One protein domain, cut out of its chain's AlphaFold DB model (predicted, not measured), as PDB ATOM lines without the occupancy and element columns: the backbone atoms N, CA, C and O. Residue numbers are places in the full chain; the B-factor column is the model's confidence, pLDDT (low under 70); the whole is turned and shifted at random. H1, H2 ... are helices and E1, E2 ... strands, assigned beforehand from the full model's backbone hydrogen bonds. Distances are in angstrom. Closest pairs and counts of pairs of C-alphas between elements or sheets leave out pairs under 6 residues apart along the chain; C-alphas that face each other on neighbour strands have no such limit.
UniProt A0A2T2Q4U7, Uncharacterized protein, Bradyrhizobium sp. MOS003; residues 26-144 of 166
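Overview. This is residues 26 to 144 of the 166 residues of an uncharacterized protein of Bradyrhizobium sp. MOS003 (UniProt A0A2T2Q4U7). A short two-stranded ribbon, E1 and E2, runs lengthwise through the middle of the domain, with a helical hairpin, H1 and H2, at one end and a loose group of H3, H5, H6 and H7 at the other. H4 also runs lengthwise and crosses H1 with its residues 99 to 103, while the short H8 packs on residues 103 to 107 of H4. The printed part has 119 residues, in the order H1 H2 E1 H3 E2 H4 H5 H6 H7 H8; the sheet is antiparallel, order E1 - E2, and the class is mostly helix. It is compact, with a radius of gyration of the C-alphas of 14.9 A, and only just elongated, spanning 40 by 27 by 22 A.

Along the chain. E1 is residues 62 to 67, 15.6 A long, and E2 is residues 85 to 88. H1, residues 30 to 40, is 15.4 A long and begins at C-alpha 30 (-44.611, -5.544, -29.881). H2, residues 44 to 57, is the longest helix, 19.4 A. H4, residues 98 to 109, measures 16.8 A, and H7, residues 125 to 134, 14.3 A. Four helices have four residues each: H3, 72 to 75; H5, 112 to 115; H6, 117 to 120; and H8, 140 to 143, ending at C-alpha 143 (-35.327, -15.336, -34.662).

Arrangement. E1 and E2 are antiparallel neighbours at 149 degrees; N 65 and O 87 are 2.9 A apart and N 85 and O 67 2.8 A, within hydrogen-bond range. Residues 27 to 28 pair in parallel with residues 62 to 63 of E1. The closest C-alphas of H1 and E1, Pro 32 and Phe 63, are 5.8 A apart. H1 and H2 form a helical hairpin: they touch, closest at the C-alphas of Ala 38 and Phe 47, 5.5 A, at a shallow tilt of 27 degrees, opposite ways. H1 touches H4 about perpendicular, at 85 degrees, closest at the C-alphas of Leu 36 and Leu 100, 5.2 A. H4 and H8 only just touch, with 3 pairs of C-alphas within 8 A, closest Val 107 and Gln 141, 5.8 A. H5 is close to but not clearly touching H3, with the C-alphas of Ser 72 and His 112 7.7 A apart. H6 and H7 touch only at the corner, closest at the C-alphas of Ala 118 and Ile 126, 6.4 A. H2 and H7 are apart. In H1, H2, H4 and H7 every O i to N i+4 pair is within hydrogen-bond range; H3, H5, H6 and H8 are too short for such a pair.

Size, cuts and confidence. The two C-alphas farthest apart, those of Asn 56 and Leu 121, are 44.5 A apart. The printed part has no cut and no long link. Its mean pLDDT is 95.0, and no printed residue is under 70.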
ATOM      1  N   GLU A  26     -48.294   5.786 -31.997       94.44
ATOM      2  CA  GLU A  26     -48.103   5.919 -33.453       94.44
ATOM      3  C   GLU A  26     -47.329   4.756 -34.086       94.44
ATOM      4  O   GLU A  26     -47.467   4.500 -35.279       94.44
ATOM      5  N   GLY A  27     -46.524   4.032 -33.305       94.81
ATOM      6  CA  GLY A  27     -45.745   2.895 -33.781       94.81
ATOM      7  C   GLY A  27     -45.694   1.761 -32.768       94.81
ATOM      8  O   GLY A  27     -45.609   1.984 -31.558       94.81
ATOM      9  N   SER A  28     -45.712   0.523 -33.260       95.94
ATOM     10  CA  SER A  28     -45.560  -0.665 -32.426       95.94
ATOM     11  C   SER A  28     -44.631  -1.686 -33.054       95.94
ATOM     12  O   SER A  28     -44.777  -2.059 -34.214       95.94
ATOM     13  N   ILE A  29     -43.722  -2.188 -32.222       95.81
ATOM     14  CA  ILE A  29     -42.882  -3.357 -32.499       95.81
ATOM     15  C   ILE A  29     -43.449  -4.610 -31.832       95.81
ATOM     16  O   ILE A  29     -43.304  -5.724 -32.333       95.81
ATOM     17  N   LEU A  30     -44.117  -4.437 -30.690       95.50
ATOM     18  CA  LEU A  30     -44.611  -5.544 -29.881       95.50
ATOM     19  C   LEU A  30     -45.675  -6.355 -30.626       95.50
ATOM     20  O   LEU A  30     -45.543  -7.569 -30.737       95.50
ATOM     21  N   TYR A  31     -46.712  -5.696 -31.145       96.50
ATOM     22  CA  TYR A  31     -47.810  -6.382 -31.828       96.50
ATOM     23  C   TYR A  31     -47.384  -7.114 -33.109       96.50
ATOM     24  O   TYR A  31     -47.744  -8.288 -33.230       96.50
ATOM     25  N   PRO A  32     -46.582  -6.530 -34.026       96.12
ATOM     26  CA  PRO A  32     -46.082  -7.295 -35.167       96.12
ATOM     27  C   PRO A  32     -45.154  -8.445 -34.752       96.12
ATOM     28  O   PRO A  32     -45.198  -9.503 -35.370       96.12
ATOM     29  N   MET A  33     -44.367  -8.307 -33.676       95.56
ATOM     30  CA  MET A  33     -43.558  -9.418 -33.157       95.56
ATOM     31  C   MET A  33     -44.428 -10.557 -32.602       95.56
ATOM     32  O   MET A  33     -44.158 -11.725 -32.877       95.56
ATOM     33  N   LEU A  34     -45.508 -10.248 -31.878       96.31
ATOM     34  CA  LEU A  34     -46.464 -11.260 -31.418       96.31
ATOM     35  C   LEU A  34     -47.158 -11.961 -32.594       96.31
ATOM     36  O   LEU A  34     -47.288 -13.185 -32.570       96.31
ATOM     37  N   ALA A  35     -47.556 -11.208 -33.625       96.31
ATOM     38  CA  ALA A  35     -48.165 -11.753 -34.838       96.31
ATOM     39  C   ALA A  35     -47.193 -12.675 -35.589       96.31
ATOM     40  O   ALA A  35     -47.564 -13.790 -35.952       96.31
ATOM     41  N   LEU A  36     -45.925 -12.273 -35.716       94.88
ATOM     42  CA  LEU A  36     -44.861 -13.086 -36.307       94.88
ATOM     43  C   LEU A  36     -44.725 -14.442 -35.601       94.88
ATOM     44  O   LEU A  36     -44.710 -15.488 -36.250       94.88
ATOM     45  N   TRP A  37     -44.673 -14.444 -34.266       94.25
ATOM     46  CA  TRP A  37     -44.587 -15.681 -33.487       94.25
ATOM     47  C   TRP A  37     -45.873 -16.511 -33.529       94.25
ATOM     48  O   TRP A  37     -45.792 -17.741 -33.542       94.25
ATOM     49  N   ALA A  38     -47.047 -15.875 -33.544       94.62
ATOM     50  CA  ALA A  38     -48.324 -16.567 -33.687       94.62
ATOM     51  C   ALA A  38     -48.400 -17.296 -35.037       94.62
ATOM     52  O   ALA A  38     -48.687 -18.495 -35.054       94.62
ATOM     53  N   ALA A  39     -48.038 -16.616 -36.128       93.31
ATOM     54  CA  ALA A  39     -47.962 -17.189 -37.470       93.31
ATOM     55  C   ALA A  39     -46.929 -18.327 -37.545       93.31
ATOM     56  O   ALA A  39     -47.261 -19.433 -37.969       93.31
ATOM     57  N   ALA A  40     -45.706 -18.118 -37.041       91.94
ATOM     58  CA  ALA A  40     -44.655 -19.146 -37.022       91.94
ATOM     59  C   ALA A  40     -45.058 -20.418 -36.254       91.94
ATOM     60  O   ALA A  40     -44.655 -21.527 -36.605       91.94
ATOM     61  N   ARG A  41     -45.883 -20.268 -35.211       91.06
ATOM     62  CA  ARG A  41     -46.408 -21.362 -34.376       91.06
ATOM     63  C   ARG A  41     -47.748 -21.918 -34.869       91.06
ATOM     64  O   ARG A  41     -48.321 -22.748 -34.165       91.06
ATOM     65  N   GLY A  42     -48.275 -21.464 -36.008       90.50
ATOM     66  CA  GLY A  42     -49.587 -21.881 -36.518       90.50
ATOM     67  C   GLY A  42     -50.751 -21.586 -35.563       90.50
ATOM     68  O   GLY A  42     -51.767 -22.275 -35.592       90.50
ATOM     69  N   LYS A  43     -50.608 -20.597 -34.670       94.06
ATOM     70  CA  LYS A  43     -51.644 -20.201 -33.707       94.06
ATOM     71  C   LYS A  43     -52.618 -19.222 -34.355       94.06
ATOM     72  O   LYS A  43     -52.631 -18.046 -33.995       94.06
ATOM     73  N   GLN A  44     -53.419 -19.716 -35.297       95.12
ATOM     74  CA  GLN A  44     -54.304 -18.877 -36.107       95.12
ATOM     75  C   GLN A  44     -55.280 -18.052 -35.258       95.12
ATOM     76  O   GLN A  44     -55.369 -16.851 -35.454       95.12
ATOM     77  N   GLU A  45     -55.907 -18.641 -34.234       96.81
ATOM     78  CA  GLU A  45     -56.826 -17.909 -33.341       96.81
ATOM     79  C   GLU A  45     -56.167 -16.690 -32.672       96.81
ATOM     80  O   GLU A  45     -56.775 -15.629 -32.544       96.81
ATOM     81  N   LEU A  46     -54.901 -16.822 -32.255       96.88
ATOM     82  CA  LEU A  46     -54.144 -15.713 -31.671       96.88
ATOM     83  C   LEU A  46     -53.768 -14.678 -32.734       96.88
ATOM     84  O   LEU A  46     -53.791 -13.482 -32.456       96.88
ATOM     85  N   PHE A  47     -53.408 -15.129 -33.934       97.69
ATOM     86  CA  PHE A  47     -53.100 -14.241 -35.047       97.69
ATOM     87  C   PHE A  47     -54.321 -13.404 -35.448       97.69
ATOM     88  O   PHE A  47     -54.227 -12.182 -35.529       97.69
ATOM     89  N   ASP A  48     -55.482 -14.038 -35.590       97.81
ATOM     90  CA  ASP A  48     -56.746 -13.384 -35.934       97.81
ATOM     91  C   ASP A  48     -57.198 -12.423 -34.830       97.81
ATOM     92  O   ASP A  48     -57.678 -11.327 -35.116       97.81
ATOM     93  N   LEU A  49     -56.978 -12.771 -33.556       98.00
ATOM     94  CA  LEU A  49     -57.201 -11.851 -32.440       98.00
ATOM     95  C   LEU A  49     -56.331 -10.589 -32.565       98.00
ATOM     96  O   LEU A  49     -56.818  -9.478 -32.350       98.00
ATOM     97  N   LEU A  50     -55.053 -10.743 -32.922       97.88
ATOM     98  CA  LEU A  50     -54.130  -9.621 -33.125       97.88
ATOM     99  C   LEU A  50     -54.511  -8.783 -34.351       97.88
ATOM    100  O   LEU A  50     -54.452  -7.556 -34.279       97.88
ATOM    101  N   ALA A  51     -54.934  -9.418 -35.445       97.69
ATOM    102  CA  ALA A  51     -55.409  -8.740 -36.649       97.69
ATOM    103  C   ALA A  51     -56.677  -7.918 -36.370       97.69
ATOM    104  O   ALA A  51     -56.745  -6.736 -36.711       97.69
ATOM    105  N   ASN A  52     -57.639  -8.504 -35.658       97.75
ATOM    106  CA  ASN A  52     -58.848  -7.814 -35.222       97.75
ATOM    107  C   ASN A  52     -58.531  -6.648 -34.281       97.75
ATOM    108  O   ASN A  52     -59.101  -5.565 -34.419       97.75
ATOM    109  N   PHE A  53     -57.595  -6.821 -33.346       97.12
ATOM    110  CA  PHE A  53     -57.163  -5.729 -32.476       97.12
ATOM    111  C   PHE A  53     -56.465  -4.608 -33.259       97.12
ATOM    112  O   PHE A  53     -56.734  -3.430 -33.016       97.12
ATOM    113  N   LYS A  54     -55.624  -4.957 -34.244       96.19
ATOM    114  CA  LYS A  54     -54.996  -3.989 -35.150       96.19
ATOM    115  C   LYS A  54     -56.055  -3.152 -35.865       96.19
ATOM    116  O   LYS A  54     -56.014  -1.930 -35.776       96.19
ATOM    117  N   ALA A  55     -57.016  -3.806 -36.514       96.25
ATOM    118  CA  ALA A  55     -58.056  -3.140 -37.293       96.25
ATOM    119  C   ALA A  55     -58.963  -2.237 -36.439       96.25
ATOM    120  O   ALA A  55     -59.302  -1.136 -36.863       96.25
ATOM    121  N   ASN A  56     -59.335  -2.685 -35.235       96.12
ATOM    122  CA  ASN A  56     -60.342  -2.005 -34.417       96.12
ATOM    123  C   ASN A  56     -59.773  -1.009 -33.395       96.12
ATOM    124  O   ASN A  56     -60.519  -0.170 -32.894       96.12
ATOM    125  N   SER A  57     -58.497  -1.114 -33.011       94.56
ATOM    126  CA  SER A  57     -57.930  -0.323 -31.899       94.56
ATOM    127  C   SER A  57     -56.577   0.323 -32.196       94.56
ATOM    128  O   SER A  57     -56.155   1.223 -31.461       94.56
ATOM    129  N   LEU A  58     -55.890  -0.125 -33.251       95.50
ATOM    130  CA  LEU A  58     -54.562   0.353 -33.639       95.50
ATOM    131  C   LEU A  58     -54.493   0.730 -35.127       95.50
ATOM    132  O   LEU A  58     -53.430   0.622 -35.734       95.50
ATOM    133  N   GLY A  59     -55.603   1.176 -35.724       94.00
ATOM    134  CA  GLY A  59     -55.636   1.585 -37.133       94.00
ATOM    135  C   GLY A  59     -54.697   2.758 -37.452       94.00
ATOM    136  O   GLY A  59     -54.212   2.868 -38.574       94.00
ATOM    137  N   HIS A  60     -54.396   3.594 -36.456       94.12
ATOM    138  CA  HIS A  60     -53.431   4.698 -36.517       94.12
ATOM    139  C   HIS A  60     -51.971   4.254 -36.305       94.12
ATOM    140  O   HIS A  60     -51.050   5.028 -36.544       94.12
ATOM    141  N   CYS A  61     -51.747   3.029 -35.820       96.62
ATOM    142  CA  CYS A  61     -50.439   2.552 -35.391       96.62
ATOM    143  C   CYS A  61     -49.659   1.918 -36.548       96.62
ATOM    144  O   CYS A  61     -50.099   0.952 -37.178       96.62
ATOM    145  N   THR A  62     -48.436   2.386 -36.763       97.31
ATOM    146  CA  THR A  62     -47.488   1.787 -37.698       97.31
ATOM    147  C   THR A  62     -46.879   0.535 -37.081       97.31
ATOM    148  O   THR A  62     -46.096   0.585 -36.131       97.31
ATOM    149  N   PHE A  63     -47.227  -0.623 -37.635       97.50
ATOM    150  CA  PHE A  63     -46.587  -1.879 -37.264       97.50
ATOM    151  C   PHE A  63     -45.216  -1.937 -37.930       97.50
ATOM    152  O   PHE A  63     -45.119  -1.932 -39.160       97.50
ATOM    153  N   GLN A  64     -44.169  -1.959 -37.110       96.69
ATOM    154  CA  GLN A  64     -42.793  -1.828 -37.568       96.69
ATOM    155  C   GLN A  64     -41.825  -2.707 -36.780       96.69
ATOM    156  O   GLN A  64     -42.110  -3.145 -35.670       96.69
ATOM    157  N   THR A  65     -40.644  -2.931 -37.334       95.62
ATOM    158  CA  THR A  65     -39.500  -3.511 -36.630       95.62
ATOM    159  C   THR A  65     -38.213  -2.833 -37.093       95.62
ATOM    160  O   THR A  65     -38.242  -1.942 -37.941       95.62
ATOM    161  N   TRP A  66     -37.088  -3.216 -36.503       96.44
ATOM    162  CA  TRP A  66     -35.777  -2.653 -36.797       96.44
ATOM    163  C   TRP A  66     -34.879  -3.702 -37.452       96.44
ATOM    164  O   TRP A  66     -34.858  -4.858 -37.022       96.44
ATOM    165  N   LEU A  67     -34.142  -3.286 -38.478       96.38
ATOM    166  CA  LEU A  67     -33.137  -4.084 -39.169       96.38
ATOM    167  C   LEU A  67     -31.788  -3.360 -39.093       96.38
ATOM    168  O   LEU A  67     -31.761  -2.137 -39.237       96.38
ATOM    169  N   PRO A  68     -30.668  -4.080 -38.932       96.88
ATOM    170  CA  PRO A  68     -29.356  -3.484 -39.123       96.88
ATOM    171  C   PRO A  68     -29.191  -2.967 -40.560       96.88
ATOM    172  O   PRO A  68     -29.779  -3.497 -41.505       96.88
ATOM    173  N   ASP A  69     -28.356  -1.954 -40.710       96.88
ATOM    174  CA  ASP A  69     -27.931  -1.333 -41.964       96.88
ATOM    175  C   ASP A  69     -26.393  -1.262 -42.041       96.88
ATOM    176  O   ASP A  69     -25.685  -1.887 -41.247       96.88
ATOM    177  N   GLU A  70     -25.869  -0.516 -43.013       96.50
ATOM    178  CA  GLU A  70     -24.429  -0.345 -43.237       96.50
ATOM    179  C   GLU A  70     -23.681   0.306 -42.066       96.50
ATOM    180  O   GLU A  70     -22.547  -0.086 -41.790       96.50
ATOM    181  N   ASP A  71     -24.333   1.196 -41.319       96.62
ATOM    182  CA  ASP A  71     -23.735   1.914 -40.188       96.62
ATOM    183  C   ASP A  71     -23.828   1.131 -38.869       96.62
ATOM    184  O   ASP A  71     -23.253   1.515 -37.843       96.62
ATOM    185  N   SER A  72     -24.561   0.018 -38.860       97.12
ATOM    186  CA  SER A  72     -24.875  -0.701 -37.629       97.12
ATOM    187  C   SER A  72     -23.666  -1.359 -36.970       97.12
ATOM    188  O   SER A  72     -23.634  -1.438 -35.747       97.12
ATOM    189  N   GLU A  73     -22.652  -1.797 -37.717       97.00
ATOM    190  CA  GLU A  73     -21.457  -2.419 -37.121       97.00
ATOM    191  C   GLU A  73     -20.687  -1.441 -36.216       97.00
ATOM    192  O   GLU A  73     -20.277  -1.809 -35.113       97.00
ATOM    193  N   ASP A  74     -20.545  -0.185 -36.639       96.25
ATOM    194  CA  ASP A  74     -19.778   0.826 -35.903       96.25
ATOM    195  C   ASP A  74     -20.546   1.394 -34.698       96.25
ATOM    196  O   ASP A  74     -19.943   1.880 -33.730       96.25
ATOM    197  N   ASN A  75     -21.879   1.316 -34.738       96.62
ATOM    198  CA  ASN A  75     -22.759   1.998 -33.793       96.62
ATOM    199  C   ASN A  75     -23.456   1.062 -32.801       96.62
ATOM    200  O   ASN A  75     -23.585   1.429 -31.631       96.62
ATOM    201  N   LEU A  76     -23.833  -0.154 -33.213       96.56
ATOM    202  CA  LEU A  76     -24.665  -1.068 -32.421       96.56
ATOM    203  C   LEU A  76     -24.072  -1.351 -31.043       96.56
ATOM    204  O   LEU A  76     -24.778  -1.314 -30.043       96.56
ATOM    205  N   TYR A  77     -22.774  -1.644 -30.964       95.19
ATOM    206  CA  TYR A  77     -22.158  -2.057 -29.700       95.19
ATOM    207  C   TYR A  77     -21.889  -0.875 -28.764       95.19
ATOM    208  O   TYR A  77     -21.890  -1.032 -27.541       95.19
ATOM    209  N   LEU A  78     -21.662   0.310 -29.332       93.56
ATOM    210  CA  LEU A  78     -21.175   1.484 -28.612       93.56
ATOM    211  C   LEU A  78     -22.267   2.523 -28.336       93.56
ATOM    212  O   LEU A  78     -22.044   3.392 -27.497       93.56
ATOM    213  N   GLY A  79     -23.423   2.428 -29.000       89.62
ATOM    214  CA  GLY A  79     -24.542   3.360 -28.845       89.62
ATOM    215  C   GLY A  79     -24.168   4.795 -29.214       89.62
ATOM    216  O   GLY A  79     -24.513   5.716 -28.478       89.62
ATOM    217  N   ARG A  80     -23.381   4.972 -30.284       87.81
ATOM    218  CA  ARG A  80     -22.818   6.275 -30.681       87.81
ATOM    219  C   ARG A  80     -23.837   7.149 -31.403       87.81
ATOM    220  O   ARG A  80     -24.154   8.219 -30.900       87.81
ATOM    221  N   ASP A  81     -24.344   6.664 -32.532       91.31
ATOM    222  CA  ASP A  81     -25.291   7.379 -33.386       91.31
ATOM    223  C   ASP A  81     -26.538   6.532 -33.680       91.31
ATOM    224  O   ASP A  81     -26.566   5.326 -33.430       91.31
ATOM    225  N   ASN A  82     -27.585   7.176 -34.205       91.25
ATOM    226  CA  ASN A  82     -28.758   6.470 -34.718       91.25
ATOM    227  C   ASN A  82     -28.370   5.669 -35.963       91.25
ATOM    228  O   ASN A  82     -27.712   6.202 -36.852       91.25
ATOM    229  N   HIS A  83     -28.819   4.419 -36.035       95.44
ATOM    230  CA  HIS A  83     -28.497   3.512 -37.130       95.44
ATOM    231  C   HIS A  83     -29.597   2.462 -37.323       95.44
ATOM    232  O   HIS A  83     -30.488   2.279 -36.479       95.44
ATOM    233  N   GLY A  84     -29.491   1.722 -38.417       95.31
ATOM    234  CA  GLY A  84     -30.453   0.727 -38.854       95.31
ATOM    235  C   GLY A  84     -31.641   1.332 -39.593       95.31
ATOM    236  O   GLY A  84     -31.876   2.541 -39.615       95.31
ATOM    237  N   ALA A  85     -32.440   0.445 -40.169       94.94
ATOM    238  CA  ALA A  85     -33.632   0.785 -40.922       94.94
ATOM    239  C   ALA A  85     -34.896   0.334 -40.184       94.94
ATOM    240  O   ALA A  85     -34.938  -0.728 -39.554       94.94
ATOM    241  N   ALA A  86     -35.956   1.132 -40.300       95.12
ATOM    242  CA  ALA A  86     -37.288   0.726 -39.880       95.12
ATOM    243  C   ALA A  86     -37.964  -0.052 -41.015       95.12
ATOM    244  O   ALA A  86     -38.248   0.511 -42.072       95.12
ATOM    245  N   LEU A  87     -38.264  -1.330 -40.780       96.06
ATOM    246  CA  LEU A  87     -39.184  -2.080 -41.629       96.06
ATOM    247  C   LEU A  87     -40.605  -1.771 -41.163       96.06
ATOM    248  O   LEU A  87     -40.993  -2.179 -40.069       96.06
ATOM    249  N   ILE A  88     -41.356  -1.028 -41.970       96.44
ATOM    250  CA  ILE A  88     -42.692  -0.516 -41.638       96.44
ATOM    251  C   ILE A  88     -43.787  -1.228 -42.433       96.44
ATOM    252  O   ILE A  88     -43.524  -1.867 -43.447       96.44
ATOM    253  N   GLY A  89     -45.035  -1.073 -41.992       95.06
ATOM    254  CA  GLY A  89     -46.195  -1.582 -42.726       95.06
ATOM    255  C   GLY A  89     -46.357  -3.095 -42.633       95.06
ATOM    256  O   GLY A  89     -46.978  -3.688 -43.509       95.06
ATOM    257  N   ILE A  90     -45.830  -3.715 -41.570       97.00
ATOM    258  CA  ILE A  90     -45.903  -5.165 -41.381       97.00
ATOM    259  C   ILE A  90     -47.383  -5.600 -41.407       97.00
ATOM    260  O   ILE A  90     -48.195  -5.120 -40.589       97.00
ATOM    261  N   PRO A  91     -47.766  -6.475 -42.353       96.69
ATOM    262  CA  PRO A  91     -49.151  -6.870 -42.518       96.69
ATOM    263  C   PRO A  91     -49.534  -7.836 -41.391       96.69
ATOM    264  O   PRO A  91     -48.701  -8.596 -40.908       96.69
ATOM    265  N   VAL A  92     -50.769  -7.711 -40.901       96.69
ATOM    266  CA  VAL A  92     -51.360  -8.575 -39.865       96.69
ATOM    267  C   VAL A  92     -52.848  -8.626 -40.187       96.69
ATOM    268  O   VAL A  92     -53.612  -7.773 -39.725       96.69
ATOM    269  N   THR A  93     -53.220  -9.543 -41.076       95.88
ATOM    270  CA  THR A  93     -54.560  -9.598 -41.682       95.88
ATOM    271  C   THR A  93     -55.289 -10.873 -41.278       95.88
ATOM    272  O   THR A  93     -54.747 -11.965 -41.423       95.88
ATOM    273  N   GLU A  94     -56.523 -10.752 -40.791       94.81
ATOM    274  CA  GLU A  94     -57.323 -11.892 -40.324       94.81
ATOM    275  C   GLU A  94     -57.428 -12.998 -41.390       94.81
ATOM    276  O   GLU A  94     -57.588 -12.723 -42.582       94.81
ATOM    277  N   GLY A  95     -57.313 -14.255 -40.957       89.06
ATOM    278  CA  GLY A  95     -57.383 -15.438 -41.814       89.06
ATOM    279  C   GLY A  95     -56.127 -15.699 -42.650       89.06
ATOM    280  O   GLY A  95     -56.144 -16.586 -43.504       89.06
ATOM    281  N   THR A  96     -55.046 -14.947 -42.432       92.69
ATOM    282  CA  THR A  96     -53.775 -15.107 -43.155       92.69
ATOM    283  C   THR A  96     -52.618 -15.466 -42.215       92.69
ATOM    284  O   THR A  96     -52.789 -15.588 -41.003       92.69
ATOM    285  N   SER A  97     -51.425 -15.624 -42.795       88.69
ATOM    286  CA  SER A  97     -50.132 -15.703 -42.101       88.69
ATOM    287  C   SER A  97     -49.107 -14.736 -42.712       88.69
ATOM    288  O   SER A  97     -47.900 -14.987 -42.664       88.69
ATOM    289  N   ASP A  98     -49.597 -13.650 -43.317       91.38
ATOM    290  CA  ASP A  98     -48.840 -12.707 -44.149       91.38
ATOM    291  C   ASP A  98     -47.632 -12.084 -43.433       91.38
ATOM    292  O   ASP A  98     -46.581 -11.893 -44.044       91.38
ATOM    293  N   THR A  99     -47.744 -11.844 -42.123       94.94
ATOM    294  CA  THR A  99     -46.661 -11.320 -41.283       94.94
ATOM    295  C   THR A  99     -45.384 -12.144 -41.398       94.94
ATOM    296  O   THR A  99     -44.295 -11.578 -41.450       94.94
ATOM    297  N   LEU A 100     -45.500 -13.476 -41.380       93.12
ATOM    298  CA  LEU A 100     -44.333 -14.354 -41.351       93.12
ATOM    299  C   LEU A 100     -43.580 -14.297 -42.673       93.12
ATOM    300  O   LEU A 100     -42.369 -14.092 -42.666       93.12
ATOM    301  N   ASP A 101     -44.302 -14.453 -43.779       93.00
ATOM    302  CA  ASP A 101     -43.707 -14.463 -45.113       93.00
ATOM    303  C   ASP A 101     -43.078 -13.100 -45.428       93.00
ATOM    304  O   ASP A 101     -41.912 -13.045 -45.813       93.00
ATOM    305  N   PHE A 102     -43.792 -12.007 -45.131       95.56
ATOM    306  CA  PHE A 102     -43.291 -10.642 -45.297       95.56
ATOM    307  C   PHE A 102     -41.987 -10.405 -44.523       95.56
ATOM    308  O   PHE A 102     -40.998  -9.937 -45.078       95.56
ATOM    309  N   VAL A 103     -41.949 -10.755 -43.231       94.50
ATOM    310  CA  VAL A 103     -40.749 -10.532 -42.410       94.50
ATOM    311  C   VAL A 103     -39.589 -11.425 -42.851       94.50
ATOM    312  O   VAL A 103     -38.448 -10.971 -42.830       94.50
ATOM    313  N   LEU A 104     -39.840 -12.681 -43.228       92.62
ATOM    314  CA  LEU A 104     -38.779 -13.586 -43.677       92.62
ATOM    315  C   LEU A 104     -38.182 -13.157 -45.022       92.62
ATOM    316  O   LEU A 104     -36.970 -13.285 -45.197       92.62
ATOM    317  N   GLU A 105     -38.995 -12.629 -45.936       94.06
ATOM    318  CA  GLU A 105     -38.529 -12.074 -47.210       94.06
ATOM    319  C   GLU A 105     -37.611 -10.861 -46.986       94.06
ATOM    320  O   GLU A 105     -36.489 -10.832 -47.495       94.06
ATOM    321  N   GLU A 106     -38.023  -9.924 -46.132       94.44
ATOM    322  CA  GLU A 106     -37.231  -8.735 -45.782       94.44
ATOM    323  C   GLU A 106     -35.955  -9.077 -44.993       94.44
ATOM    324  O   GLU A 106     -34.896  -8.476 -45.172       94.44
ATOM    325  N   VAL A 107     -36.017 -10.089 -44.127       92.69
ATOM    326  CA  VAL A 107     -34.835 -10.625 -43.439       92.69
ATOM    327  C   VAL A 107     -33.849 -11.233 -44.429       92.69
ATOM    328  O   VAL A 107     -32.645 -11.035 -44.277       92.69
ATOM    329  N   ALA A 108     -34.332 -11.978 -45.425       92.12
ATOM    330  CA  ALA A 108     -33.482 -12.624 -46.418       92.12
ATOM    331  C   ALA A 108     -32.813 -11.617 -47.367       92.12
ATOM    332  O   ALA A 108     -31.721 -11.889 -47.869       92.12
ATOM    333  N   SER A 109     -33.441 -10.463 -47.605       93.31
ATOM    334  CA  SER A 109     -32.900  -9.399 -48.454       93.31
ATOM    335  C   SER A 109     -31.914  -8.467 -47.730       93.31
ATOM    336  O   SER A 109     -31.165  -7.754 -48.398       93.31
ATOM    337  N   ASN A 110     -31.857  -8.490 -46.391       94.38
ATOM    338  CA  ASN A 110     -30.977  -7.644 -45.582       94.38
ATOM    339  C   ASN A 110     -29.686  -8.385 -45.152       94.38
ATOM    340  O   ASN A 110     -29.715  -9.176 -44.205       94.38
ATOM    341  N   PRO A 111     -28.520  -8.100 -45.770       95.62
ATOM    342  CA  PRO A 111     -27.266  -8.788 -45.448       95.62
ATOM    343  C   PRO A 111     -26.569  -8.245 -44.189       95.62
ATOM    344  O   PRO A 111     -25.599  -8.838 -43.714       95.62
ATOM    345  N   HIS A 112     -27.011  -7.104 -43.656       97.12
ATOM    346  CA  HIS A 112     -26.263  -6.349 -42.651       97.12
ATOM    347  C   HIS A 112     -26.183  -7.070 -41.310       97.12
ATOM    348  O   HIS A 112     -25.143  -7.023 -40.662       97.12
ATOM    349  N   TYR A 113     -27.231  -7.803 -40.922       95.81
ATOM    350  CA  TYR A 113     -27.185  -8.636 -39.719       95.81
ATOM    351  C   TYR A 113     -26.075  -9.696 -39.790       95.81
ATOM    352  O   TYR A 113     -25.308  -9.844 -38.843       95.81
ATOM    353  N   ASP A 114     -25.954 -10.401 -40.917       95.69
ATOM    354  CA  ASP A 114     -24.934 -11.441 -41.102       95.69
ATOM    355  C   ASP A 114     -23.521 -10.863 -41.247       95.69
ATOM    356  O   ASP A 114     -22.529 -11.527 -40.932       95.69
ATOM    357  N   ALA A 115     -23.424  -9.610 -41.696       97.06
ATOM    358  CA  ALA A 115     -22.167  -8.887 -41.813       97.06
ATOM    359  C   ALA A 115     -21.601  -8.417 -40.460       97.06
ATOM    360  O   ALA A 115     -20.383  -8.204 -40.374       97.06
ATOM    361  N   LEU A 116     -22.441  -8.301 -39.418       97.50
ATOM    362  CA  LEU A 116     -22.018  -7.911 -38.071       97.50
ATOM    363  C   LEU A 116     -20.898  -8.828 -37.579       97.50
ATOM    364  O   LEU A 116     -21.013 -10.059 -37.626       97.50
ATOM    365  N   SER A 117     -19.815  -8.252 -37.055       97.69
ATOM    366  CA  SER A 117     -18.672  -9.041 -36.581       97.69
ATOM    367  C   SER A 117     -19.074 -10.014 -35.472       97.69
ATOM    368  O   SER A 117     -18.629 -11.163 -35.480       97.69
ATOM    369  N   ALA A 118     -19.980  -9.601 -34.578       96.88
ATOM    370  CA  ALA A 118     -20.532 -10.458 -33.538       96.88
ATOM    371  C   ALA A 118     -21.248 -11.687 -34.119       96.88
ATOM    372  O   ALA A 118     -21.086 -12.783 -33.593       96.88
ATOM    373  N   VAL A 119     -21.997 -11.540 -35.214       96.56
ATOM    374  CA  VAL A 119     -22.706 -12.660 -35.857       96.56
ATOM    375  C   VAL A 119     -21.717 -13.550 -36.607       96.56
ATOM    376  O   VAL A 119     -21.669 -14.754 -36.353       96.56
ATOM    377  N   ARG A 120     -20.850 -12.963 -37.442       97.38
ATOM    378  CA  ARG A 120     -19.832 -13.686 -38.223       97.38
ATOM    379  C   ARG A 120     -18.875 -14.513 -37.357       97.38
ATOM    380  O   ARG A 120     -18.420 -15.568 -37.788       97.38
ATOM    381  N   LEU A 121     -18.565 -14.044 -36.147       97.75
ATOM    382  CA  LEU A 121     -17.690 -14.735 -35.192       97.75
ATOM    383  C   LEU A 121     -18.440 -15.694 -34.247       97.75
ATOM    384  O   LEU A 121     -17.825 -16.273 -33.356       97.75
ATOM    385  N   GLY A 122     -19.754 -15.884 -34.417       95.62
ATOM    386  CA  GLY A 122     -20.554 -16.801 -33.593       95.62
ATOM    387  C   GLY A 122     -20.925 -16.259 -32.206       95.62
ATOM    388  O   GLY A 122     -21.378 -17.008 -31.343       95.62
ATOM    389  N   HIS A 123     -20.773 -14.956 -31.983       96.31
ATOM    390  CA  HIS A 123     -21.104 -14.239 -30.751       96.31
ATOM    391  C   HIS A 123     -22.395 -13.415 -30.875       96.31
ATOM    392  O   HIS A 123     -22.532 -12.356 -30.262       96.31
ATOM    393  N   TRP A 124     -23.379 -13.919 -31.625       94.25
ATOM    394  CA  TRP A 124     -24.673 -13.262 -31.829       94.25
ATOM    395  C   TRP A 124     -25.399 -12.814 -30.537       94.25
ATOM    396  O   TRP A 124     -26.104 -11.804 -30.612       94.25
ATOM    397  N   PRO A 125     -25.227 -13.426 -29.336       95.44
ATOM    398  CA  PRO A 125     -25.841 -12.896 -28.116       95.44
ATOM    399  C   PRO A 125     -25.377 -11.478 -27.752       95.44
ATOM    400  O   PRO A 125     -26.096 -10.764 -27.056       95.44
ATOM    401  N   ILE A 126     -24.215 -11.031 -28.245       96.38
ATOM    402  CA  ILE A 126     -23.760  -9.641 -28.091       96.38
ATOM    403  C   ILE A 126     -24.743  -8.675 -28.760       96.38
ATOM    404  O   ILE A 126     -25.020  -7.623 -28.192       96.38
ATOM    405  N   VAL A 127     -25.337  -9.049 -29.900       96.31
ATOM    406  CA  VAL A 127     -26.365  -8.240 -30.579       96.31
ATOM    407  C   VAL A 127     -27.588  -8.062 -29.678       96.31
ATOM    408  O   VAL A 127     -28.051  -6.942 -29.496       96.31
ATOM    409  N   LEU A 128     -28.066  -9.130 -29.026       95.44
ATOM    410  CA  LEU A 128     -29.176  -9.037 -28.065       95.44
ATOM    411  C   LEU A 128     -28.855  -8.118 -26.886       95.44
ATOM    412  O   LEU A 128     -29.698  -7.322 -26.463       95.44
ATOM    413  N   MET A 129     -27.644  -8.242 -26.342       97.12
ATOM    414  CA  MET A 129     -27.200  -7.414 -25.227       97.12
ATOM    415  C   MET A 129     -27.096  -5.947 -25.641       97.12
ATOM    416  O   MET A 129     -27.578  -5.090 -24.908       97.12
ATOM    417  N   ALA A 130     -26.560  -5.665 -26.829       96.50
ATOM    418  CA  ALA A 130     -26.505  -4.326 -27.399       96.50
ATOM    419  C   ALA A 130     -27.910  -3.736 -27.596       96.50
ATOM    420  O   ALA A 130     -28.176  -2.643 -27.098       96.50
ATOM    421  N   CYS A 131     -28.839  -4.485 -28.202       95.81
ATOM    422  CA  CYS A 131     -30.234  -4.061 -28.357       95.81
ATOM    423  C   CYS A 131     -30.875  -3.717 -27.006       95.81
ATOM    424  O   CYS A 131     -31.507  -2.675 -26.858       95.81
ATOM    425  N   ARG A 132     -30.660  -4.549 -25.979       95.12
ATOM    426  CA  ARG A 132     -31.152  -4.275 -24.624       95.12
ATOM    427  C   ARG A 132     -30.512  -3.025 -24.014       95.12
ATOM    428  O   ARG A 132     -31.225  -2.220 -23.420       95.12
ATOM    429  N   CYS A 133     -29.191  -2.888 -24.112       95.56
ATOM    430  CA  CYS A 133     -28.437  -1.776 -23.531       95.56
ATOM    431  C   CYS A 133     -28.834  -0.435 -24.152       95.56
ATOM    432  O   CYS A 133     -29.081   0.522 -23.420       95.56
ATOM    433  N   HIS A 134     -28.966  -0.398 -25.477       94.38
ATOM    434  CA  HIS A 134     -29.234   0.818 -26.248       94.38
ATOM    435  C   HIS A 134     -30.708   0.987 -26.623       94.38
ATOM    436  O   HIS A 134     -31.062   1.887 -27.374       94.38
ATOM    437  N   ARG A 135     -31.587   0.143 -26.062       92.12
ATOM    438  CA  ARG A 135     -33.046   0.164 -26.269       92.12
ATOM    439  C   ARG A 135     -33.465   0.065 -27.740       92.12
ATOM    440  O   ARG A 135     -34.514   0.583 -28.118       92.12
ATOM    441  N   LEU A 136     -32.673  -0.636 -28.546       94.44
ATOM    442  CA  LEU A 136     -33.045  -0.981 -29.911       94.44
ATOM    443  C   LEU A 136     -33.964  -2.207 -29.909       94.44
ATOM    444  O   LEU A 136     -33.835  -3.086 -29.046       94.44
ATOM    445  N   PRO A 137     -34.876  -2.316 -30.884       94.12
ATOM    446  CA  PRO A 137     -35.645  -3.533 -31.074       94.12
ATOM    447  C   PRO A 137     -34.719  -4.700 -31.415       94.12
ATOM    448  O   PRO A 137     -33.679  -4.519 -32.046       94.12
ATOM    449  N   VAL A 138     -35.097  -5.915 -31.016       94.94
ATOM    450  CA  VAL A 138     -34.346  -7.103 -31.433       94.94
ATOM    451  C   VAL A 138     -34.629  -7.363 -32.915       94.94
ATOM    452  O   VAL A 138     -35.801  -7.552 -33.260       94.94
ATOM    453  N   PRO A 139     -33.599  -7.408 -33.779       94.69
ATOM    454  CA  PRO A 139     -33.801  -7.602 -35.206       94.69
ATOM    455  C   PRO A 139     -34.399  -8.990 -35.494       94.69
ATOM    456  O   PRO A 139     -33.953  -9.976 -34.893       94.69
ATOM    457  N   PRO A 140     -35.391  -9.110 -36.400       94.00
ATOM    458  CA  PRO A 140     -36.044 -10.382 -36.703       94.00
ATOM    459  C   PRO A 140     -35.094 -11.494 -37.161       94.00
ATOM    460  O   PRO A 140     -35.378 -12.670 -36.933       94.00
ATOM    461  N   GLN A 141     -33.942 -11.132 -37.732       93.88
ATOM    462  CA  GLN A 141     -32.881 -12.057 -38.127       93.88
ATOM    463  C   GLN A 141     -32.411 -12.951 -36.970       93.88
ATOM    464  O   GLN A 141     -32.099 -14.115 -37.203       93.88
ATOM    465  N   VAL A 142     -32.437 -12.464 -35.720       92.00
ATOM    466  CA  VAL A 142     -32.104 -13.274 -34.529       92.00
ATOM    467  C   VAL A 142     -33.048 -14.468 -34.381       92.00
ATOM    468  O   VAL A 142     -32.654 -15.530 -33.904       92.00
ATOM    469  N   TRP A 143     -34.305 -14.305 -34.785       87.56
ATOM    470  CA  TRP A 143     -35.327 -15.336 -34.662       87.56
ATOM    471  C   TRP A 143     -35.416 -16.225 -35.903       87.56
ATOM    472  O   TRP A 143     -36.094 -17.246 -35.839       87.56
ATOM    473  N   ARG A 144     -34.754 -15.885 -37.019       84.44
ATOM    474  CA  ARG A 144     -34.979 -16.538 -38.323       84.44
ATOM    475  C   ARG A 144     -34.768 -18.051 -38.301       84.44
ATOM    476  O   ARG A 144     -35.491 -18.754 -38.986       84.44
TER     477      ARG A 144